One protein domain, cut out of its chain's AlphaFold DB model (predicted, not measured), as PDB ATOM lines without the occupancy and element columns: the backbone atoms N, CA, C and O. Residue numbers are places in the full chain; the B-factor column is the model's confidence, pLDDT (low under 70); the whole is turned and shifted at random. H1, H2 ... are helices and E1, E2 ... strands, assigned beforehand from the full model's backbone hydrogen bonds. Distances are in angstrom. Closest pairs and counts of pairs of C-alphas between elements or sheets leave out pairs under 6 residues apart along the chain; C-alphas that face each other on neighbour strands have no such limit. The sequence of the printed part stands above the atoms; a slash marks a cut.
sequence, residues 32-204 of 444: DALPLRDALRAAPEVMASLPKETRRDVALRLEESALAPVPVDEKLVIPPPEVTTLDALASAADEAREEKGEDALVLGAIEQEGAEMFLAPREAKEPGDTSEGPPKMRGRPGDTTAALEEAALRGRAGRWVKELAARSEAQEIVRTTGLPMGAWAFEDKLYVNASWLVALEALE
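This is residues 32 to 204 of the 444 residues of an uncharacterized protein of Polyangium spumosum (UniProt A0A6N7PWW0). A strongly twisted sheet of six strands runs through this model, with H4 over one face, H3 and H6 over the other, and the short helices H1, H2 and H5 gathered round H7 at one end. At the far end of the body lie E1 and the turn of the E2 and E3 hairpin, while residues 122 to 145, with no named element, loop round the outside from E3 to H5. The printed part has 173 residues with seven named helices and six named strands, in the order H1 H2 H3 E1 H4 E2 E3 H5 H6 E4 E5 E6 H7. The mixed sheet runs E1 E3 E2 E5 E6 E4, and the class is mixed, helices and strands. The whole is compact, with a radius of gyration of the C-alphas of 15.0 A, and rounded, spanning 42 by 36 by 30 A.

Start at H1, residues 36 to 41, and go on through H2, residues 44 to 49, to H3, residues 52 to 67. With its residues 58 to 62 alone H3 touches H1, where the C-alphas of Leu 36 and Leu 62 come closest at 7.0 A. Next come E1, residues 76 to 78, H4, residues 86 to 99, and the hairpin of E2, residues 105 to 113, and E3, residues 116 to 121. E1, H4 and E2 form a split strand-helix-strand unit, two strands running the same way with E3 between them in the sheet, and its crossover is right-handed. E1 and E3 are antiparallel, with N 78 and O 117 2.9 A apart; E3 and E2 are antiparallel too, with N 111 and O 118 at 2.8 A. Look then for H5, residues 146 to 154, H6, residues 156 to 168, E4, residues 172 to 176, and the hairpin of E5, residues 181 to 186, and E6, residues 189 to 193. E2 and E5 are parallel, with N 110 and O 185 at 2.8 A; E5 and E6 are antiparallel, with N 191 and O 184 at 2.8 A; E6 and E4 are parallel, with N 192 and O 174 at 2.8 A. There are three layers, helices on both faces of the sheet: H3 runs along the strands over E2 at a height of 9.0 A, H6 is on the same face at 8.3 A, over E5 and E6, and H4 is on the opposite face. H1 only grazes the sheet. The hub is H7, residues 194 to 201, which touches five helices; among them, H5 comes closest at the C-alphas of Ala 152 and Glu 201, 4.5 A, at a steep tilt of 64 degrees, and H2 at those of Pro 44 and Ser 195, 4.2 A. In H1 to H7 every O i to N i+4 pair is within hydrogen-bond range.

Find C-alpha 36 at (25.321, 49.032, 25.537), where H1 begins. From C-alpha 52 to C-alpha 67, H3 covers 22.1 A; H4 covers 20.1 A and H6 18.4 A. E2 covers 19.8 A and bends by 54 degrees at residue 108; E3 covers 15.9 A. Find C-alpha 193 at (29.923, 46.288, 14.148), where E6 ends; H7 follows at once and ends at C-alpha 201, (24.037, 35.238, 16.930).

The two C-alphas farthest apart, those of Pro 51 and Gly 114, are 45.9 A apart. The printed part has no cut, and the link from E3 to H5, 24 residues, is long. Mean pLDDT of the printed part is 86.7; look for values under 70 at residues 32 to 33, 69 to 74, 83 and 123 to 132.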
ATOM      1  N   ASP A  32      25.183  42.565  31.874       62.72
ATOM      2  CA  ASP A  32      23.816  43.087  31.898       62.72
ATOM      3  C   ASP A  32      23.689  44.471  32.568       62.72
ATOM      4  O   ASP A  32      22.747  45.202  32.269       62.72
ATOM      5  N   ALA A  33      24.649  44.865  33.406       69.50
ATOM      6  CA  ALA A  33      24.704  46.161  34.079       69.50
ATOM      7  C   ALA A  33      25.579  47.203  33.356       69.50
ATOM      8  O   ALA A  33      25.571  48.374  33.742       69.50
ATOM      9  N   LEU A  34      26.329  46.809  32.319       76.38
ATOM     10  CA  LEU A  34      27.132  47.740  31.523       76.38
ATOM     11  C   LEU A  34      26.271  48.466  30.475       76.38
ATOM     12  O   LEU A  34      25.384  47.836  29.885       76.38
ATOM     13  N   PRO A  35      26.529  49.759  30.202       86.00
ATOM     14  CA  PRO A  35      25.970  50.471  29.052       86.00
ATOM     15  C   PRO A  35      26.177  49.703  27.739       86.00
ATOM     16  O   PRO A  35      27.222  49.078  27.537       86.00
ATOM     17  N   LEU A  36      25.213  49.754  26.814       90.88
ATOM     18  CA  LEU A  36      25.321  49.032  25.537       90.88
ATOM     19  C   LEU A  36      26.503  49.510  24.688       90.88
ATOM     20  O   LEU A  36      27.077  48.719  23.938       90.88
ATOM     21  N   ARG A  37      26.919  50.771  24.850       91.69
ATOM     22  CA  ARG A  37      28.124  51.317  24.199       91.69
ATOM     23  C   ARG A  37      29.385  50.526  24.532       91.69
ATOM     24  O   ARG A  37      30.191  50.289  23.637       91.69
ATOM     25  N   ASP A  38      29.529  50.045  25.764       89.38
ATOM     26  CA  ASP A  38      30.707  49.277  26.178       89.38
ATOM     27  C   ASP A  38      30.697  47.883  25.549       89.38
ATOM     28  O   ASP A  38      31.729  47.388  25.097       89.38
ATOM     29  N   ALA A  39      29.513  47.268  25.453       90.62
ATOM     30  CA  ALA A  39      29.333  45.995  24.764       90.62
ATOM     31  C   ALA A  39      29.644  46.102  23.260       90.62
ATOM     32  O   ALA A  39      30.223  45.181  22.687       90.62
ATOM     33  N   LEU A  40      29.292  47.222  22.624       93.19
ATOM     34  CA  LEU A  40      29.581  47.475  21.210       93.19
ATOM     35  C   LEU A  40      31.054  47.827  20.961       93.19
ATOM     36  O   LEU A  40      31.608  47.424  19.938       93.19
ATOM     37  N   ARG A  41      31.706  48.518  21.902       91.19
ATOM     38  CA  ARG A  41      33.149  48.803  21.851       91.19
ATOM     39  C   ARG A  41      34.011  47.563  22.086       91.19
ATOM     40  O   ARG A  41      35.155  47.558  21.651       91.19
ATOM     41  N   ALA A  42      33.489  46.521  22.736       85.62
ATOM     42  CA  ALA A  42      34.214  45.264  22.933       85.62
ATOM     43  C   ALA A  42      34.772  44.703  21.627       85.62
ATOM     44  O   ALA A  42      34.155  44.831  20.571       85.62
ATOM     45  N   ALA A  43      35.925  44.040  21.705       85.62
ATOM     46  CA  ALA A  43      36.403  43.214  20.610       85.62
ATOM     47  C   ALA A  43      35.426  42.040  20.387       85.62
ATOM     48  O   ALA A  43      34.933  41.456  21.366       85.62
ATOM     49  N   PRO A  44      35.133  41.667  19.131       88.19
ATOM     50  CA  PRO A  44      34.161  40.617  18.834       88.19
ATOM     51  C   PRO A  44      34.580  39.256  19.403       88.19
ATOM     52  O   PRO A  44      33.724  38.458  19.773       88.19
ATOM     53  N   GLU A  45      35.879  39.000  19.552       85.56
ATOM     54  CA  GLU A  45      36.431  37.796  20.176       85.56
ATOM     55  C   GLU A  45      36.101  37.736  21.668       85.56
ATOM     56  O   GLU A  45      35.790  36.667  22.196       85.56
ATOM     57  N   VAL A  46      36.117  38.887  22.346       85.06
ATOM     58  CA  VAL A  46      35.743  38.950  23.758       85.06
ATOM     59  C   VAL A  46      34.250  38.700  23.908       85.06
ATOM     60  O   VAL A  46      33.867  37.865  24.725       85.06
ATOM     61  N   MET A  47      33.418  39.310  23.056       88.25
ATOM     62  CA  MET A  47      31.990  38.992  23.003       88.25
ATOM     63  C   MET A  47      31.781  37.489  22.772       88.25
ATOM     64  O   MET A  47      31.040  36.865  23.521       88.25
ATOM     65  N   ALA A  48      32.483  36.886  21.805       88.50
ATOM     66  CA  ALA A  48      32.390  35.462  21.469       88.50
ATOM     67  C   ALA A  48      32.811  34.529  22.615       88.50
ATOM     68  O   ALA A  48      32.298  33.414  22.712       88.50
ATOM     69  N   SER A  49      33.731  34.975  23.477       85.38
ATOM     70  CA  SER A  49      34.189  34.212  24.642       85.38
ATOM     71  C   SER A  49      33.162  34.150  25.778       85.38
ATOM     72  O   SER A  49      33.270  33.287  26.653       85.38
ATOM     73  N   LEU A  50      32.156  35.033  25.767       84.94
ATOM     74  CA  LEU A  50      31.109  35.046  26.782       84.94
ATOM     75  C   LEU A  50      30.223  33.791  26.688       84.94
ATOM     76  O   LEU A  50      29.945  33.301  25.581       84.94
ATOM     77  N   PRO A  51      29.691  33.307  27.830       87.44
ATOM     78  CA  PRO A  51      28.650  32.287  27.833       87.44
ATOM     79  C   PRO A  51      27.496  32.675  26.904       87.44
ATOM     80  O   PRO A  51      27.135  33.852  26.797       87.44
ATOM     81  N   LYS A  52      26.902  31.685  26.230       88.12
ATOM     82  CA  LYS A  52      25.830  31.920  25.250       88.12
ATOM     83  C   LYS A  52      24.652  32.665  25.880       88.12
ATOM     84  O   LYS A  52      24.074  33.530  25.236       88.12
ATOM     85  N   GLU A  53      24.333  32.366  27.134       87.38
ATOM     86  CA  GLU A  53      23.295  33.027  27.923       87.38
ATOM     87  C   GLU A  53      23.613  34.514  28.123       87.38
ATOM     88  O   GLU A  53      22.775  35.361  27.835       87.38
ATOM     89  N   THR A  54      24.851  34.850  28.497       88.81
ATOM     90  CA  THR A  54      25.291  36.246  28.649       88.81
ATOM     91  C   THR A  54      25.264  36.996  27.318       88.81
ATOM     92  O   THR A  54      24.774  38.122  27.260       88.81
ATOM     93  N   ARG A  55      25.726  36.371  26.224       92.12
ATOM     94  CA  ARG A  55      25.603  36.962  24.879       92.12
ATOM     95  C   ARG A  55      24.146  37.199  24.504       92.12
ATOM     96  O   ARG A  55      23.830  38.244  23.948       92.12
ATOM     97  N   ARG A  56      23.262  36.250  24.827       93.12
ATOM     98  CA  ARG A  56      21.824  36.350  24.573       93.12
ATOM     99  C   ARG A  56      21.203  37.526  25.323       93.12
ATOM    100  O   ARG A  56      20.420  38.255  24.724       93.12
ATOM    101  N   ASP A  57      21.570  37.743  26.582       91.31
ATOM    102  CA  ASP A  57      21.068  38.869  27.375       91.31
ATOM    103  C   ASP A  57      21.529  40.218  26.801       91.31
ATOM    104  O   ASP A  57      20.719  41.132  26.633       91.31
ATOM    105  N   VAL A  58      22.804  40.327  26.408       92.50
ATOM    106  CA  VAL A  58      23.330  41.511  25.703       92.50
ATOM    107  C   VAL A  58      22.580  41.732  24.386       92.50
ATOM    108  O   VAL A  58      22.152  42.847  24.090       92.50
ATOM    109  N   ALA A  59      22.367  40.670  23.613       94.12
ATOM    110  CA  ALA A  59      21.670  40.719  22.336       94.12
ATOM    111  C   ALA A  59      20.208  41.164  22.468       94.12
ATOM    112  O   ALA A  59      19.749  41.973  21.667       94.12
ATOM    113  N   LEU A  60      19.489  40.690  23.491       92.75
ATOM    114  CA  LEU A  60      18.115  41.116  23.770       92.75
ATOM    115  C   LEU A  60      18.042  42.610  24.087       92.75
ATOM    116  O   LEU A  60      17.166  43.292  23.565       92.75
ATOM    117  N   ARG A  61      18.977  43.134  24.888       92.56
ATOM    118  CA  ARG A  61      19.039  44.571  25.195       92.56
ATOM    119  C   ARG A  61      19.367  45.409  23.956       92.56
ATOM    120  O   ARG A  61      18.807  46.487  23.784       92.56
ATOM    121  N   LEU A  62      20.245  44.910  23.080       92.75
ATOM    122  CA  LEU A  62      20.534  45.544  21.791       92.75
ATOM    123  C   LEU A  62      19.292  45.558  20.884       92.75
ATOM    124  O   LEU A  62      18.990  46.597  20.303       92.75
ATOM    125  N   GLU A  63      18.543  44.452  20.784       90.00
ATOM    126  CA  GLU A  63      17.276  44.423  20.030       90.00
ATOM    127  C   GLU A  63      16.227  45.361  20.642       90.00
ATOM    128  O   GLU A  63      15.582  46.110  19.913       90.00
ATOM    129  N   GLU A  64      16.076  45.373  21.968       89.06
ATOM    130  CA  GLU A  64      15.144  46.267  22.662       89.06
ATOM    131  C   GLU A  64      15.490  47.738  22.410       89.06
ATOM    132  O   GLU A  64      14.607  48.532  22.091       89.06
ATOM    133  N   SER A  65      16.775  48.094  22.472       87.88
ATOM    134  CA  SER A  65      17.249  49.443  22.157       87.88
ATOM    135  C   SER A  65      17.036  49.808  20.683       87.88
ATOM    136  O   SER A  65      16.644  50.936  20.392       87.88
ATOM    137  N   ALA A  66      17.224  48.867  19.754       86.44
ATOM    138  CA  ALA A  66      16.960  49.073  18.327       86.44
ATOM    139  C   ALA A  66      15.467  49.266  18.000       86.44
ATOM    140  O   ALA A  66      15.124  49.934  17.024       86.44
ATOM    141  N   LEU A  67      14.587  48.657  18.797       83.75
ATOM    142  CA  LEU A  67      13.130  48.709  18.648       83.75
ATOM    143  C   LEU A  67      12.475  49.801  19.503       83.75
ATOM    144  O   LEU A  67      11.261  49.998  19.411       83.75
ATOM    145  N   ALA A  68      13.247  50.490  20.346       81.00
ATOM    146  CA  ALA A  68      12.736  51.549  21.197       81.00
ATOM    147  C   ALA A  68      12.119  52.662  20.326       81.00
ATOM    148  O   ALA A  68      12.772  53.125  19.387       81.00
ATOM    149  N   PRO A  69      10.878  53.106  20.614       68.88
ATOM    150  CA  PRO A  69      10.243  54.174  19.854       68.88
ATOM    151  C   PRO A  69      11.103  55.432  19.899       68.88
ATOM    152  O   PRO A  69      11.385  55.954  20.981       68.88
ATOM    153  N   VAL A  70      11.483  55.933  18.729       69.19
ATOM    154  CA  VAL A  70      12.191  57.208  18.621       69.19
ATOM    155  C   VAL A  70      11.144  58.275  18.320       69.19
ATOM    156  O   VAL A  70      10.359  58.110  17.383       69.19
ATOM    157  N   PRO A  71      11.101  59.393  19.063       68.25
ATOM    158  CA  PRO A  71      10.265  60.519  18.679       68.25
ATOM    159  C   PRO A  71      10.564  60.927  17.229       68.25
ATOM    160  O   PRO A  71      11.709  61.179  16.866       68.25
ATOM    161  N   VAL A  72       9.521  60.996  16.399       58.47
ATOM    162  CA  VAL A  72       9.601  61.121  14.925       58.47
ATOM    163  C   VAL A  72      10.390  62.357  14.442       58.47
ATOM    164  O   VAL A  72      10.860  62.376  13.309       58.47
ATOM    165  N   ASP A  73      10.590  63.352  15.311       61.72
ATOM    166  CA  ASP A  73      11.302  64.604  15.020       61.72
ATOM    167  C   ASP A  73      12.657  64.731  15.749       61.72
ATOM    168  O   ASP A  73      13.285  65.792  15.726       61.72
ATOM    169  N   GLU A  74      13.135  63.676  16.414       69.12
ATOM    170  CA  GLU A  74      14.386  63.718  17.169       69.12
ATOM    171  C   GLU A  74      15.593  63.418  16.273       69.12
ATOM    172  O   GLU A  74      16.202  62.352  16.316       69.12
ATOM    173  N   LYS A  75      15.957  64.404  15.448       79.62
ATOM    174  CA  LYS A  75      17.304  64.473  14.876       79.62
ATOM    175  C   LYS A  75      18.239  65.072  15.918       79.62
ATOM    176  O   LYS A  75      18.044  66.203  16.368       79.62
ATOM    177  N   LEU A  76      19.254  64.319  16.316       86.00
ATOM    178  CA  LEU A  76      20.290  64.816  17.215       86.00
ATOM    179  C   LEU A  76      21.395  65.465  16.380       86.00
ATOM    180  O   LEU A  76      21.991  64.807  15.536       86.00
ATOM    181  N   VAL A  77      21.662  66.749  16.608       89.56
ATOM    182  CA  VAL A  77      22.764  67.450  15.936       89.56
ATOM    183  C   VAL A  77      24.086  66.905  16.468       89.56
ATOM    184  O   VAL A  77      24.318  66.928  17.674       89.56
ATOM    185  N   ILE A  78      24.943  66.436  15.566       89.75
ATOM    186  CA  ILE A  78      26.288  65.966  15.889       89.75
ATOM    187  C   ILE A  78      27.254  67.132  15.646       89.75
ATOM    188  O   ILE A  78      27.241  67.713  14.552       89.75
ATOM    189  N   PRO A  79      28.100  67.499  16.623       83.81
ATOM    190  CA  PRO A  79      29.129  68.500  16.392       83.81
ATOM    191  C   PRO A  79      30.080  68.016  15.284       83.81
ATOM    192  O   PRO A  79      30.481  66.850  15.284       83.81
ATOM    193  N   PRO A  80      30.456  68.873  14.316       77.88
ATOM    194  CA  PRO A  80      31.379  68.464  13.269       77.88
ATOM    195  C   PRO A  80      32.735  68.104  13.894       77.88
ATOM    196  O   PRO A  80      33.298  68.937  14.613       77.88
ATOM    197  N   PRO A  81      33.281  66.902  13.639       76.56
ATOM    198  CA  PRO A  81      34.579  66.536  14.174       76.56
ATOM    199  C   PRO A  81      35.670  67.383  13.507       76.56
ATOM    200  O   PRO A  81      35.573  67.732  12.328       76.56
ATOM    201  N   GLU A  82      36.742  67.691  14.245       71.38
ATOM    202  CA  GLU A  82      37.890  68.447  13.713       71.38
ATOM    203  C   GLU A  82      38.582  67.717  12.550       71.38
ATOM    204  O   GLU A  82      39.146  68.347  11.653       71.38
ATOM    205  N   VAL A  83      38.505  66.381  12.552       69.94
ATOM    206  CA  VAL A  83      38.980  65.501  11.486       69.94
ATOM    207  C   VAL A  83      37.860  64.537  11.117       69.94
ATOM    208  O   VAL A  83      37.340  63.822  11.971       69.94
ATOM    209  N   THR A  84      37.503  64.482   9.836       77.38
ATOM    210  CA  THR A  84      36.462  63.581   9.323       77.38
ATOM    211  C   THR A  84      37.013  62.160   9.168       77.38
ATOM    212  O   THR A  84      37.303  61.704   8.065       77.38
ATOM    213  N   THR A  85      37.215  61.470  10.291       85.38
ATOM    214  CA  THR A  85      37.452  60.019  10.329       85.38
ATOM    215  C   THR A  85      36.196  59.295  10.800       85.38
ATOM    216  O   THR A  85      35.337  59.890  11.455       85.38
ATOM    217  N   LEU A  86      36.093  58.004  10.477       86.00
ATOM    218  CA  LEU A  86      34.973  57.171  10.907       86.00
ATOM    219  C   LEU A  86      34.870  57.111  12.437       86.00
ATOM    220  O   LEU A  86      33.786  57.292  12.981       86.00
ATOM    221  N   ASP A  87      36.002  56.923  13.119       82.62
ATOM    222  CA  ASP A  87      36.060  56.804  14.578       82.62
ATOM    223  C   ASP A  87      35.712  58.123  15.272       82.62
ATOM    224  O   ASP A  87      34.976  58.128  16.260       82.62
ATOM    225  N   ALA A  88      36.189  59.255  14.738       83.44
ATOM    226  CA  ALA A  88      35.850  60.572  15.269       83.44
ATOM    227  C   ALA A  88      34.360  60.878  15.083       83.44
ATOM    228  O   ALA A  88      33.723  61.398  15.996       83.44
ATOM    229  N   LEU A  89      33.791  60.516  13.929       90.44
ATOM    230  CA  LEU A  89      32.364  60.683  13.671       90.44
ATOM    231  C   LEU A  89      31.520  59.802  14.601       90.44
ATOM    232  O   LEU A  89      30.556  60.275  15.198       90.44
ATOM    233  N   ALA A  90      31.910  58.537  14.755       91.12
ATOM    234  CA  ALA A  90      31.254  57.593  15.644       91.12
ATOM    235  C   ALA A  90      31.308  58.037  17.111       91.12
ATOM    236  O   ALA A  90      30.312  57.939  17.824       91.12
ATOM    237  N   SER A  91      32.455  58.563  17.542       88.81
ATOM    238  CA  SER A  91      32.649  59.081  18.898       88.81
ATOM    239  C   SER A  91      31.824  60.344  19.142       88.81
ATOM    240  O   SER A  91      31.146  60.422  20.159       88.81
ATOM    241  N   ALA A  92      31.794  61.284  18.192       89.75
ATOM    242  CA  ALA A  92      30.971  62.490  18.298       89.75
ATOM    243  C   ALA A  92      29.467  62.163  18.356       89.75
ATOM    244  O   ALA A  92      28.717  62.804  19.091       89.75
ATOM    245  N   ALA A  93      29.016  61.156  17.601       91.44
ATOM    246  CA  ALA A  93      27.634  60.685  17.659       91.44
ATOM    247  C   ALA A  93      27.294  60.041  19.017       91.44
ATOM    248  O   ALA A  93      26.220  60.294  19.559       91.44
ATOM    249  N   ASP A  94      28.198  59.226  19.567       91.44
ATOM    250  CA  ASP A  94      28.039  58.560  20.869       91.44
ATOM    251  C   ASP A  94      28.033  59.551  22.043       91.44
ATOM    252  O   ASP A  94      27.184  59.455  22.932       91.44
ATOM    253  N   GLU A  95      28.925  60.544  22.013       90.56
ATOM    254  CA  GLU A  95      28.997  61.625  23.003       90.56
ATOM    255  C   GLU A  95      27.713  62.465  22.985       90.56
ATOM    256  O   GLU A  95      27.083  62.662  24.021       90.56
ATOM    257  N   ALA A  96      27.236  62.858  21.800       90.62
ATOM    258  CA  ALA A  96      25.996  63.621  21.670       90.62
ATOM    259  C   ALA A  96      24.767  62.859  22.220       90.62
ATOM    260  O   ALA A  96      23.828  63.469  22.738       90.62
ATOM    261  N   ARG A  97      24.751  61.519  22.114       90.38
ATOM    262  CA  ARG A  97      23.709  60.673  22.727       90.38
ATOM    263  C   ARG A  97      23.860  60.611  24.241       90.38
ATOM    264  O   ARG A  97      22.869  60.731  24.958       90.38
ATOM    265  N   GLU A  98      25.089  60.461  24.727       89.88
ATOM    266  CA  GLU A  98      25.387  60.444  26.160       89.88
ATOM    267  C   GLU A  98      24.952  61.729  26.861       89.88
ATOM    268  O   GLU A  98      24.327  61.673  27.917       89.88
ATOM    269  N   GLU A  99      25.194  62.887  26.241       89.12
ATOM    270  CA  GLU A  99      24.764  64.189  26.758       89.12
ATOM    271  C   GLU A  99      23.239  64.286  26.930       89.12
ATOM    272  O   GLU A  99      22.749  64.994  27.815       89.12
ATOM    273  N   LYS A 100      22.475  63.544  26.119       87.12
ATOM    274  CA  LYS A 100      21.017  63.407  26.246       87.12
ATOM    275  C   LYS A 100      20.573  62.312  27.221       87.12
ATOM    276  O   LYS A 100      19.375  62.167  27.464       87.12
ATOM    277  N   GLY A 101      21.507  61.560  27.797       86.75
ATOM    278  CA  GLY A 101      21.220  60.391  28.625       86.75
ATOM    279  C   GLY A 101      20.710  59.193  27.820       86.75
ATOM    280  O   GLY A 101      20.036  58.328  28.378       86.75
ATOM    281  N   GLU A 102      20.995  59.153  26.518       86.75
ATOM    282  CA  GLU A 102      20.661  58.033  25.644       86.75
ATOM    283  C   GLU A 102      21.803  57.000  25.625       86.75
ATOM    284  O   GLU A 102      22.988  57.339  25.662       86.75
ATOM    285  N   ASP A 103      21.456  55.712  25.553       86.75
ATOM    286  CA  ASP A 103      22.441  54.638  25.364       86.75
ATOM    287  C   ASP A 103      22.890  54.556  23.890       86.75
ATOM    288  O   ASP A 103      22.422  55.325  23.044       86.75
ATOM    289  N   ALA A 104      23.795  53.632  23.572       86.00
ATOM    290  CA  ALA A 104      24.382  53.458  22.248       86.00
ATOM    291  C   ALA A 104      23.366  53.402  21.103       86.00
ATOM    292  O   ALA A 104      22.257  52.878  21.228       86.00
ATOM    293  N   LEU A 105      23.784  53.891  19.937       87.06
ATOM    294  CA  LEU A 105      23.003  53.744  18.718       87.06
ATOM    295  C   LEU A 105      23.121  52.312  18.190       87.06
ATOM    296  O   LEU A 105      24.161  51.917  17.661       87.06
ATOM    297  N   VAL A 106      22.036  51.545  18.258       89.81
ATOM    298  CA  VAL A 106      22.032  50.188  17.695       89.81
ATOM    299  C   VAL A 106      21.725  50.195  16.200       89.81
ATOM    300  O   VAL A 106      22.454  49.555  15.451       89.81
ATOM    301  N   LEU A 107      20.704  50.934  15.751       91.56
ATOM    302  CA  LEU A 107      20.346  51.088  14.335       91.56
ATOM    303  C   LEU A 107      20.129  52.564  13.990       91.56
ATOM    304  O   LEU A 107      19.334  53.252  14.635       91.56
ATOM    305  N   GLY A 108      20.797  53.070  12.954       91.69
ATOM    306  CA  GLY A 108      20.652  54.481  12.596       91.69
ATOM    307  C   GLY A 108      21.315  54.912  11.298       91.69
ATOM    308  O   GLY A 108      21.814  54.105  10.517       91.69
ATOM    309  N   ALA A 109      21.307  56.216  11.065       92.19
ATOM    310  CA  ALA A 109      22.064  56.862  10.007       92.19
ATOM    311  C   ALA A 109      22.620  58.196  10.506       92.19
ATOM    312  O   ALA A 109      21.984  58.873  11.313       92.19
ATOM    313  N   ILE A 110      23.787  58.575  10.001       91.44
ATOM    314  CA  ILE A 110      24.305  59.932  10.094       91.44
ATOM    315  C   ILE A 110      24.010  60.615   8.763       91.44
ATOM    316  O   ILE A 110      24.515  60.221   7.714       91.44
ATOM    317  N   GLU A 111      23.153  61.625   8.815       91.00
ATOM    318  CA  GLU A 111      22.702  62.392   7.660       91.00
ATOM    319  C   GLU A 111      23.352  63.768   7.666       91.00
ATOM    320  O   GLU A 111      23.556  64.364   8.721       91.00
ATOM    321  N   GLN A 112      23.640  64.303   6.484       88.38
ATOM    322  CA  GLN A 112      24.137  65.664   6.341       88.38
ATOM    323  C   GLN A 112      23.057  66.538   5.705       88.38
ATOM    324  O   GLN A 112      22.611  66.267   4.589       88.38
ATOM    325  N   GLU A 113      22.663  67.615   6.385       88.25
ATOM    326  CA  GLU A 113      21.808  68.654   5.806       88.25
ATOM    327  C   GLU A 113      22.568  69.984   5.801       88.25
ATOM    328  O   GLU A 113      22.757  70.654   6.817       88.25
ATOM    329  N   GLY A 114      23.056  70.372   4.621       87.25
ATOM    330  CA  GLY A 114      23.906  71.552   4.487       87.25
ATOM    331  C   GLY A 114      25.250  71.363   5.195       87.25
ATOM    332  O   GLY A 114      26.050  70.528   4.784       87.25
ATOM    333  N   ALA A 115      25.518  72.180   6.214       84.06
ATOM    334  CA  ALA A 115      26.747  72.108   7.007       84.06
ATOM    335  C   ALA A 115      26.581  71.312   8.313       84.06
ATOM    336  O   ALA A 115      27.569  71.076   9.003       84.06
ATOM    337  N   GLU A 116      25.352  70.930   8.660       87.62
ATOM    338  CA  GLU A 116      25.040  70.222   9.898       87.62
ATOM    339  C   GLU A 116      24.959  68.716   9.636       87.62
ATOM    340  O   GLU A 116      24.504  68.274   8.576       87.62
ATOM    341  N   MET A 117      25.427  67.934  10.607       89.69
ATOM    342  CA  MET A 117      25.273  66.483  10.621       89.69
ATOM    343  C   MET A 117      24.284  66.097  11.706       89.69
ATOM    344  O   MET A 117      24.287  66.662  12.800       89.69
ATOM    345  N   PHE A 118      23.448  65.119  11.396       90.88
ATOM    346  CA  PHE A 118      22.367  64.674  12.250       90.88
ATOM    347  C   PHE A 118      22.453  63.177  12.446       90.88
ATOM    348  O   PHE A 118      22.556  62.422  11.482       90.88
ATOM    349  N   LEU A 119      22.322  62.751  13.693       87.69
ATOM    350  CA  LEU A 119      22.011  61.377  13.998       87.69
ATOM    351  C   LEU A 119      20.509  61.166  13.839       87.69
ATOM    352  O   LEU A 119      19.705  61.755  14.565       87.69
ATOM    353  N   ALA A 120      20.152  60.315  12.886       85.94
ATOM    354  CA  ALA A 120      18.803  59.843  12.651       85.94
ATOM    355  C   ALA A 120      18.725  58.375  13.100       85.94
ATOM    356  O   ALA A 120      19.030  57.474  12.305       85.94
ATOM    357  N   PRO A 121      18.358  58.095  14.362       80.12
ATOM    358  CA  PRO A 121      18.076  56.726  14.768       80.12
ATOM    359  C   PRO A 121      16.922  56.187  13.917       80.12
ATOM    360  O   PRO A 121      15.997  56.912  13.535       80.12
ATOM    361  N   ARG A 122      17.018  54.919  13.526       80.50
ATOM    362  CA  ARG A 122      16.057  54.315  12.605       80.50
ATOM    363  C   ARG A 122      15.245  53.281  13.351       80.50
ATOM    364  O   ARG A 122      15.793  52.282  13.802       80.50
ATOM    365  N   GLU A 123      13.933  53.499  13.400       68.50
ATOM    366  CA  GLU A 123      13.016  52.463  13.855       68.50
ATOM    367  C   GLU A 123      13.128  51.250  12.933       68.50
ATOM    368  O   GLU A 123      12.879  51.314  11.715       68.50
ATOM    369  N   ALA A 124      13.505  50.148  13.564       62.47
ATOM    370  CA  ALA A 124      13.456  48.820  13.008       62.47
ATOM    371  C   ALA A 124      11.980  48.465  12.753       62.47
ATOM    372  O   ALA A 124      11.183  48.325  13.681       62.47
ATOM    373  N   LYS A 125      11.581  48.347  11.484       67.12
ATOM    374  CA  LYS A 125      10.278  47.769  11.142       67.12
ATOM    375  C   LYS A 125      10.529  46.303  10.868       67.12
ATOM    376  O   LYS A 125      11.385  46.030  10.049       67.12
ATOM    377  N   GLU A 126       9.797  45.387  11.510       62.84
ATOM    378  CA  GLU A 126      10.034  43.950  11.319       62.84
ATOM    379  C   GLU A 126      10.296  43.623   9.839       62.84
ATOM    380  O   GLU A 126       9.436  43.881   8.981       62.84
ATOM    381  N   PRO A 127      11.509  43.149   9.521       61.19
ATOM    382  CA  PRO A 127      11.952  43.093   8.152       61.19
ATOM    383  C   PRO A 127      11.170  41.990   7.454       61.19
ATOM    384  O   PRO A 127      10.993  40.892   7.986       61.19
ATOM    385  N   GLY A 128      10.684  42.293   6.250       59.91
ATOM    386  CA  GLY A 128       9.996  41.308   5.430       59.91
ATOM    387  C   GLY A 128      10.891  40.095   5.179       59.91
ATOM    388  O   GLY A 128      12.105  40.234   5.003       59.91
ATOM    389  N   ASP A 129      10.286  38.911   5.155       59.56
ATOM    390  CA  ASP A 129      10.986  37.661   4.873       59.56
ATOM    391  C   ASP A 129      11.460  37.679   3.409       59.56
ATOM    392  O   ASP A 129      10.697  37.443   2.469       59.56
ATOM    393  N   THR A 130      12.705  38.104   3.193       58.88
ATOM    394  CA  THR A 130      13.310  38.197   1.861       58.88
ATOM    395  C   THR A 130      14.171  36.965   1.632       58.88
ATOM    396  O   THR A 130      15.115  36.711   2.374       58.88
ATOM    397  N   SER A 131      13.883  36.211   0.566       60.12
ATOM    398  CA  SER A 131      14.610  34.982   0.204       60.12
ATOM    399  C   SER A 131      16.029  35.221  -0.332       60.12
ATOM    400  O   SER A 131      16.641  34.309  -0.887       60.12
ATOM    401  N   GLU A 132      16.537  36.451  -0.269       68.88
ATOM    402  CA  GLU A 132      17.912  36.746  -0.656       68.88
ATOM    403  C   GLU A 132      18.862  36.226   0.424       68.88
ATOM    404  O   GLU A 132      18.561  36.305   1.614       68.88
ATOM    405  N   GLY A 133      20.019  35.690   0.029       77.25
ATOM    406  CA  GLY A 133      21.042  35.209   0.967       77.25
ATOM    407  C   GLY A 133      21.541  36.296   1.939       77.25
ATOM    408  O   GLY A 133      21.100  37.446   1.858       77.25
ATOM    409  N   PRO A 134      22.451  35.967   2.872       85.38
ATOM    410  CA  PRO A 134      22.989  36.946   3.817       85.38
ATOM    411  C   PRO A 134      23.613  38.143   3.075       85.38
ATOM    412  O   PRO A 134      24.164  37.962   1.980       85.38
ATOM    413  N   PRO A 135      23.518  39.369   3.624       89.00
ATOM    414  CA  PRO A 135      24.120  40.536   2.992       89.00
ATOM    415  C   PRO A 135      25.638  40.348   2.882       89.00
ATOM    416  O   PRO A 135      26.289  39.809   3.778       89.00
ATOM    417  N   LYS A 136      26.211  40.788   1.759       89.56
ATOM    418  CA  LYS A 136      27.658  40.729   1.543       89.56
ATOM    419  C   LYS A 136      28.311  41.910   2.245       89.56
ATOM    420  O   LYS A 136      28.009  43.051   1.917       89.56
ATOM    421  N   MET A 137      29.221  41.617   3.163       91.94
ATOM    422  CA  MET A 137      29.942  42.610   3.952       91.94
ATOM    423  C   MET A 137      31.428  42.604   3.581       91.94
ATOM    424  O   MET A 137      32.030  41.541   3.420       91.94
ATOM    425  N   ARG A 138      32.022  43.789   3.423       88.31
ATOM    426  CA  ARG A 138      33.461  43.984   3.232       88.31
ATOM    427  C   ARG A 138      34.171  43.974   4.579       88.31
ATOM    428  O   ARG A 138      33.699  44.571   5.537       88.31
ATOM    429  N   GLY A 139      35.348  43.361   4.610       79.50
ATOM    430  CA  GLY A 139      36.157  43.187   5.813       79.50
ATOM    431  C   GLY A 139      36.262  41.711   6.164       79.50
ATOM    432  O   GLY A 139      35.322  40.944   5.955       79.50
ATOM    433  N   ARG A 140      37.436  41.293   6.638       81.19
ATOM    434  CA  ARG A 140      37.667  39.901   7.022       81.19
ATOM    435  C   ARG A 140      37.201  39.708   8.472       81.19
ATOM    436  O   ARG A 140      37.666  40.460   9.328       81.19
ATOM    437  N   PRO A 141      36.301  38.751   8.757       79.31
ATOM    438  CA  PRO A 141      35.991  38.391  10.132       79.31
ATOM    439  C   PRO A 141      37.184  37.693  10.795       79.31
ATOM    440  O   PRO A 141      38.005  37.080  10.106       79.31
ATOM    441  N   GLY A 142      37.267  37.776  12.123       75.69
ATOM    442  CA  GLY A 142      38.254  37.029  12.900       75.69
ATOM    443  C   GLY A 142      38.013  35.524  12.784       75.69
ATOM    444  O   GLY A 142      36.875  35.078  12.620       75.69
ATOM    445  N   ASP A 143      39.071  34.717  12.874       79.00
ATOM    446  CA  ASP A 143      38.963  33.264  12.680       79.00
ATOM    447  C   ASP A 143      38.032  32.602  13.724       79.00
ATOM    448  O   ASP A 143      37.390  31.590  13.440       79.00
ATOM    449  N   THR A 144      37.905  33.194  14.916       81.38
ATOM    450  CA  THR A 144      37.022  32.729  15.999       81.38
ATOM    451  C   THR A 144      35.602  33.298  15.927       81.38
ATOM    452  O   THR A 144      34.688  32.702  16.496       81.38
ATOM    453  N   THR A 145      35.382  34.415  15.223       89.81
ATOM    454  CA  THR A 145      34.081  35.108  15.156       89.81
ATOM    455  C   THR A 145      33.362  34.888  13.829       89.81
ATOM    456  O   THR A 145      32.149  35.067  13.767       89.81
ATOM    457  N   ALA A 146      34.063  34.440  12.781       86.88
ATOM    458  CA  ALA A 146      33.524  34.287  11.430       86.88
ATOM    459  C   ALA A 146      32.225  33.475  11.369       86.88
ATOM    460  O   ALA A 146      31.259  33.919  10.755       86.88
ATOM    461  N   ALA A 147      32.172  32.319  12.040       90.62
ATOM    462  CA  ALA A 147      30.974  31.479  12.058       90.62
ATOM    463  C   ALA A 147      29.793  32.156  12.775       90.62
ATOM    464  O   ALA A 147      28.646  31.983  12.366       90.62
ATOM    465  N   LEU A 148      30.079  32.939  13.822       94.69
ATOM    466  CA  LEU A 148      29.063  33.643  14.600       94.69
ATOM    467  C   LEU A 148      28.507  34.837  13.817       94.69
ATOM    468  O   LEU A 148      27.294  34.989  13.685       94.69
ATOM    469  N   GLU A 149      29.397  35.642  13.229       95.25
ATOM    470  CA  GLU A 149      29.029  36.758  12.356       95.25
ATOM    471  C   GLU A 149      28.198  36.262  11.159       95.25
ATOM    472  O   GLU A 149      27.156  36.835  10.847       95.25
ATOM    473  N   GLU A 150      28.596  35.157  10.520       93.31
ATOM    474  CA  GLU A 150      27.850  34.575   9.401       93.31
ATOM    475  C   GLU A 150      26.452  34.086   9.816       93.31
ATOM    476  O   GLU A 150      25.475  34.331   9.102       93.31
ATOM    477  N   ALA A 151      26.333  33.421  10.970       92.75
ATOM    478  CA  ALA A 151      25.048  32.969  11.496       92.75
ATOM    479  C   ALA A 151      24.106  34.151  11.783       92.75
ATOM    480  O   ALA A 151      22.956  34.135  11.339       92.75
ATOM    481  N   ALA A 152      24.605  35.220  12.411       94.94
ATOM    482  CA  ALA A 152      23.834  36.442  12.643       94.94
ATOM    483  C   ALA A 152      23.370  37.101  11.330       94.94
ATOM    484  O   ALA A 152      22.218  37.532  11.210       94.94
ATOM    485  N   LEU A 153      24.235  37.139  10.308       93.94
ATOM    486  CA  LEU A 153      23.906  37.678   8.983       93.94
ATOM    487  C   LEU A 153      22.933  36.799   8.183       93.94
ATOM    488  O   LEU A 153      22.240  37.303   7.299       93.94
ATOM    489  N   ARG A 154      22.854  35.495   8.461       91.50
ATOM    490  CA  ARG A 154      21.782  34.629   7.936       91.50
ATOM    491  C   ARG A 154      20.465  34.819   8.695       91.50
ATOM    492  O   ARG A 154      19.400  34.573   8.132       91.50
ATOM    493  N   GLY A 155      20.550  35.263   9.944       90.75
ATOM    494  CA  GLY A 155      19.439  35.447  10.865       90.75
ATOM    495  C   GLY A 155      18.858  36.860  10.906       90.75
ATOM    496  O   GLY A 155      18.685  37.530   9.883       90.75
ATOM    497  N   ARG A 156      18.497  37.307  12.114       88.44
ATOM    498  CA  ARG A 156      17.889  38.619  12.395       88.44
ATOM    499  C   ARG A 156      18.770  39.776  11.966       88.44
ATOM    500  O   ARG A 156      18.284  40.675  11.282       88.44
ATOM    501  N   ALA A 157      20.051  39.743  12.334       92.44
ATOM    502  CA  ALA A 157      20.971  40.844  12.061       92.44
ATOM    503  C   ALA A 157      21.066  41.114  10.555       92.44
ATOM    504  O   ALA A 157      20.984  42.258  10.118       92.44
ATOM    505  N   GLY A 158      21.134  40.056   9.742       92.81
ATOM    506  CA  GLY A 158      21.135  40.179   8.286       92.81
ATOM    507  C   GLY A 158      19.893  40.853   7.718       92.81
ATOM    508  O   GLY A 158      19.993  41.614   6.755       92.81
ATOM    509  N   ARG A 159      18.723  40.608   8.315       90.12
ATOM    510  CA  ARG A 159      17.487  41.274   7.900       90.12
ATOM    511  C   ARG A 159      17.508  42.767   8.245       90.12
ATOM    512  O   ARG A 159      17.153  43.571   7.385       90.12
ATOM    513  N   TRP A 160      18.005  43.134   9.428       90.69
ATOM    514  CA  TRP A 160      18.204  44.539   9.810       90.69
ATOM    515  C   TRP A 160      19.193  45.257   8.899       90.69
ATOM    516  O   TRP A 160      18.905  46.343   8.404       90.69
ATOM    517  N   VAL A 161      20.333  44.624   8.619       93.62
ATOM    518  CA  VAL A 161      21.369  45.168   7.734       93.62
ATOM    519  C   VAL A 161      20.813  45.417   6.330       93.62
ATOM    520  O   VAL A 161      21.028  46.488   5.772       93.62
ATOM    521  N   LYS A 162      20.050  44.476   5.759       91.38
ATOM    522  CA  LYS A 162      19.419  44.655   4.438       91.38
ATOM    523  C   LYS A 162      18.411  45.794   4.419       91.38
ATOM    524  O   LYS A 162      18.408  46.591   3.486       91.38
ATOM    525  N   GLU A 163      17.545  45.861   5.424       90.25
ATOM    526  CA  GLU A 163      16.547  46.921   5.506       90.25
ATOM    527  C   GLU A 163      17.208  48.293   5.645       90.25
ATOM    528  O   GLU A 163      16.844  49.231   4.934       90.25
ATOM    529  N   LEU A 164      18.198  48.406   6.532       91.19
ATOM    530  CA  LEU A 164      18.916  49.650   6.752       91.19
ATOM    531  C   LEU A 164      19.694  50.068   5.501       91.19
ATOM    532  O   LEU A 164      19.623  51.235   5.119       91.19
ATOM    533  N   ALA A 165      20.350  49.128   4.810       92.31
ATOM    534  CA  ALA A 165      21.022  49.390   3.538       92.31
ATOM    535  C   ALA A 165      20.039  49.894   2.471       92.31
ATOM    536  O   ALA A 165      20.298  50.901   1.819       92.31
ATOM    537  N   ALA A 166      18.873  49.252   2.339       90.56
ATOM    538  CA  ALA A 166      17.853  49.658   1.374       90.56
ATOM    539  C   ALA A 166      17.283  51.056   1.668       90.56
ATOM    540  O   ALA A 166      17.023  51.820   0.743       90.56
ATOM    541  N   ARG A 167      17.089  51.403   2.947       88.81
ATOM    542  CA  ARG A 167      16.557  52.712   3.367       88.81
ATOM    543  C   ARG A 167      17.570  53.847   3.252       88.81
ATOM    544  O   ARG A 167      17.166  54.980   3.015       88.81
ATOM    545  N   SER A 168      18.845  53.552   3.485       90.00
ATOM    546  CA  SER A 168      19.941  54.525   3.405       90.00
ATOM    547  C   SER A 168      20.557  54.630   2.013       90.00
ATOM    548  O   SER A 168      21.442  55.451   1.813       90.00
ATOM    549  N   GLU A 169      20.103  53.808   1.060       91.56
ATOM    550  CA  GLU A 169      20.695  53.691  -0.277       91.56
ATOM    551  C   GLU A 169      22.192  53.319  -0.237       91.56
ATOM    552  O   GLU A 169      22.952  53.640  -1.155       91.56
ATOM    553  N   ALA A 170      22.618  52.608   0.815       93.56
ATOM    554  CA  ALA A 170      23.997  52.170   0.967       93.56
ATOM    555  C   ALA A 170      24.380  51.192  -0.156       93.56
ATOM    556  O   ALA A 170      23.717  50.178  -0.388       93.56
ATOM    557  N   GLN A 171      25.481  51.490  -0.840       92.94
ATOM    558  CA  GLN A 171      26.044  50.674  -1.916       92.94
ATOM    559  C   GLN A 171      27.048  49.647  -1.386       92.94
ATOM    560  O   GLN A 171      27.269  48.607  -2.011       92.94
ATOM    561  N   GLU A 172      27.648  49.927  -0.229       93.00
ATOM    562  CA  GLU A 172      28.661  49.094   0.407       93.00
ATOM    563  C   GLU A 172      28.287  48.820   1.870       93.00
ATOM    564  O   GLU A 172      27.850  49.713   2.592       93.00
ATOM    565  N   ILE A 173      28.484  47.580   2.323       96.00
ATOM    566  CA  ILE A 173      28.338  47.195   3.733       96.00
ATOM    567  C   ILE A 173      29.736  46.882   4.258       96.00
ATOM    568  O   ILE A 173      30.421  46.030   3.694       96.00
ATOM    569  N   VAL A 174      30.173  47.561   5.314       94.38
ATOM    570  CA  VAL A 174      31.543  47.516   5.836       94.38
ATOM    571  C   VAL A 174      31.537  47.008   7.271       94.38
ATOM    572  O   VAL A 174      30.859  47.558   8.133       94.38
ATOM    573  N   ARG A 175      32.330  45.972   7.538       94.88
ATOM    574  CA  ARG A 175      32.589  45.469   8.886       94.88
ATOM    575  C   ARG A 175      33.428  46.477   9.666       94.88
ATOM    576  O   ARG A 175      34.486  46.887   9.190       94.88
ATOM    577  N   THR A 176      33.011  46.793  10.885       95.00
ATOM    578  CA  THR A 176      33.761  47.617  11.842       95.00
ATOM    579  C   THR A 176      33.941  46.888  13.171       95.00
ATOM    580  O   THR A 176      33.221  45.940  13.481       95.00
ATOM    581  N   THR A 177      34.896  47.338  13.977       91.38
ATOM    582  CA  THR A 177      35.175  46.843  15.335       91.38
ATOM    583  C   THR A 177      35.462  48.033  16.242       91.38
ATOM    584  O   THR A 177      35.909  49.064  15.751       91.38
ATOM    585  N   GLY A 178      35.206  47.916  17.546       85.12
ATOM    586  CA  GLY A 178      35.583  48.954  18.518       85.12
ATOM    587  C   GLY A 178      34.717  50.220  18.519       85.12
ATOM    588  O   GLY A 178      34.958  51.122  19.317       85.12
ATOM    589  N   LEU A 179      33.694  50.303  17.661       92.44
ATOM    590  CA  LEU A 179      32.806  51.464  17.581       92.44
ATOM    591  C   LEU A 179      31.617  51.340  18.551       92.44
ATOM    592  O   LEU A 179      31.046  50.262  18.680       92.44
ATOM    593  N   PRO A 180      31.137  52.432  19.162       93.69
ATOM    594  CA  PRO A 180      29.988  52.415  20.077       93.69
ATOM    595  C   PRO A 180      28.620  52.305  19.374       93.69
ATOM    596  O   PRO A 180      27.613  52.801  19.874       93.69
ATOM    597  N   MET A 181      28.558  51.696  18.188       94.19
ATOM    598  CA  MET A 181      27.334  51.596  17.388       94.19
ATOM    599  C   MET A 181      27.150  50.195  16.811       94.19
ATOM    600  O   MET A 181      28.135  49.513  16.540       94.19
ATOM    601  N   GLY A 182      25.893  49.775  16.631       95.62
ATOM    602  CA  GLY A 182      25.521  48.462  16.090       95.62
ATOM    603  C   GLY A 182      25.652  48.391  14.567       95.62
ATOM    604  O   GLY A 182      26.657  47.913  14.047       95.62
ATOM    605  N   ALA A 183      24.645  48.879  13.844       96.19
ATOM    606  CA  ALA A 183      24.682  49.066  12.399       96.19
ATOM    607  C   ALA A 183      24.168  50.462  12.030       96.19
ATOM    608  O   ALA A 183      23.085  50.872  12.451       96.19
ATOM    609  N   TRP A 184      24.939  51.208  11.247       95.62
ATOM    610  CA  TRP A 184      24.617  52.600  10.949       95.62
ATOM    611  C   TRP A 184      25.120  53.037   9.579       95.62
ATOM    612  O   TRP A 184      26.198  52.641   9.137       95.62
ATOM    613  N   ALA A 185      24.320  53.847   8.893       95.44
ATOM    614  CA  ALA A 185      24.662  54.354   7.571       95.44
ATOM    615  C   ALA A 185      25.326  55.731   7.639       95.44
ATOM    616  O   ALA A 185      24.920  56.576   8.434       95.44
ATOM    617  N   PHE A 186      26.307  55.973   6.779       93.88
ATOM    618  CA  PHE A 186      26.863  57.297   6.524       93.88
ATOM    619  C   PHE A 186      27.388  57.350   5.094       93.88
ATOM    620  O   PHE A 186      28.079  56.432   4.649       93.88
ATOM    621  N   GLU A 187      27.031  58.422   4.386       90.12
ATOM    622  CA  GLU A 187      27.231  58.546   2.940       90.12
ATOM    623  C   GLU A 187      26.605  57.355   2.187       90.12
ATOM    624  O   GLU A 187      25.428  57.058   2.379       90.12
ATOM    625  N   ASP A 188      27.366  56.672   1.333       91.69
ATOM    626  CA  ASP A 188      26.941  55.514   0.549       91.69
ATOM    627  C   ASP A 188      27.267  54.171   1.227       91.69
ATOM    628  O   ASP A 188      27.224  53.120   0.578       91.69
ATOM    629  N   LYS A 189      27.592  54.179   2.527       96.12
ATOM    630  CA  LYS A 189      28.062  52.995   3.256       96.12
ATOM    631  C   LYS A 189      27.224  52.687   4.481       96.12
ATOM    632  O   LYS A 189      26.797  53.575   5.213       96.12
ATOM    633  N   LEU A 190      27.063  51.395   4.733       96.69
ATOM    634  CA  LEU A 190      26.501  50.851   5.957       96.69
ATOM    635  C   LEU A 190      27.611  50.186   6.769       96.69
ATOM    636  O   LEU A 190      28.150  49.157   6.369       96.69
ATOM    637  N   TYR A 191      27.929  50.751   7.924       97.19
ATOM    638  CA  TYR A 191      28.908  50.203   8.852       97.19
ATOM    639  C   TYR A 191      28.220  49.247   9.819       97.19
ATOM    640  O   TYR A 191      27.181  49.579  10.387       97.19
ATOM    641  N   VAL A 192      28.783  48.056   9.996       97.69
ATOM    642  CA  VAL A 192      28.223  46.992  10.834       97.69
ATOM    643  C   VAL A 192      29.285  46.514  11.807       97.69
ATOM    644  O   VAL A 192      30.323  45.985  11.410       97.69
ATOM    645  N   ASN A 193      29.013  46.682  13.094       97.50
ATOM    646  CA  ASN A 193      29.923  46.288  14.148       97.50
ATOM    647  C   ASN A 193      29.916  44.768  14.350       97.50
ATOM    648  O   ASN A 193      28.872  44.148  14.565       97.50
ATOM    649  N   ALA A 194      31.101  44.163  14.319       96.44
ATOM    650  CA  ALA A 194      31.276  42.733  14.518       96.44
ATOM    651  C   ALA A 194      30.789  42.256  15.897       96.44
ATOM    652  O   ALA A 194      30.189  41.189  15.993       96.44
ATOM    653  N   SER A 195      30.972  43.041  16.959       95.75
ATOM    654  CA  SER A 195      30.539  42.682  18.317       95.75
ATOM    655  C   SER A 195      29.022  42.668  18.452       95.75
ATOM    656  O   SER A 195      28.471  41.821  19.153       95.75
ATOM    657  N   TRP A 196      28.334  43.533  17.702       97.25
ATOM    658  CA  TRP A 196      26.880  43.487  17.560       97.25
ATOM    659  C   TRP A 196      26.421  42.199  16.864       97.25
ATOM    660  O   TRP A 196      25.527  41.521  17.368       97.25
ATOM    661  N   LEU A 197      27.070  41.808  15.758       97.31
ATOM    662  CA  LEU A 197      26.762  40.551  15.061       97.31
ATOM    663  C   LEU A 197      26.995  39.327  15.958       97.31
ATOM    664  O   LEU A 197      26.126  38.464  16.061       97.31
ATOM    665  N   VAL A 198      28.138  39.266  16.643       96.69
ATOM    666  CA  VAL A 198      28.490  38.157  17.545       96.69
ATOM    667  C   VAL A 198      27.518  38.045  18.723       96.69
ATOM    668  O   VAL A 198      27.210  36.928  19.153       96.69
ATOM    669  N   ALA A 199      27.022  39.172  19.242       95.75
ATOM    670  CA  ALA A 199      25.972  39.171  20.255       95.75
ATOM    671  C   ALA A 199      24.659  38.621  19.673       95.75
ATOM    672  O   ALA A 199      24.110  37.658  20.210       95.75
ATOM    673  N   LEU A 200      24.183  39.175  18.549       95.56
ATOM    674  CA  LEU A 200      22.909  38.784  17.933       95.56
ATOM    675  C   LEU A 200      22.855  37.315  17.496       95.56
ATOM    676  O   LEU A 200      21.770  36.736  17.500       95.56
ATOM    677  N   GLU A 201      23.991  36.681  17.196       95.75
ATOM    678  CA  GLU A 201      24.037  35.238  16.930       95.75
ATOM    679  C   GLU A 201      23.400  34.407  18.052       95.75
ATOM    680  O   GLU A 201      22.711  33.429  17.772       95.75
ATOM    681  N   ALA A 202      23.536  34.821  19.315       94.75
ATOM    682  CA  ALA A 202      22.986  34.087  20.457       94.75
ATOM    683  C   ALA A 202      21.441  34.061  20.491       94.75
ATOM    684  O   ALA A 202      20.830  33.336  21.293       94.75
ATOM    685  N   LEU A 203      20.795  34.850  19.630       93.00
ATOM    686  CA  LEU A 203      19.351  34.863  19.435       93.00
ATOM    687  C   LEU A 203      18.888  33.922  18.322       93.00
ATOM    688  O   LEU A 203      17.688  33.648  18.243       93.00
ATOM    689  N   GLU A 204      19.783  33.418  17.478       90.00
ATOM    690  CA  GLU A 204      19.417  32.503  16.401       90.00
ATOM    691  C   GLU A 204      19.114  31.097  16.945       90.00
ATOM    692  O   GLU A 204      19.724  30.626  17.910       90.00
TER     693      GLU A 204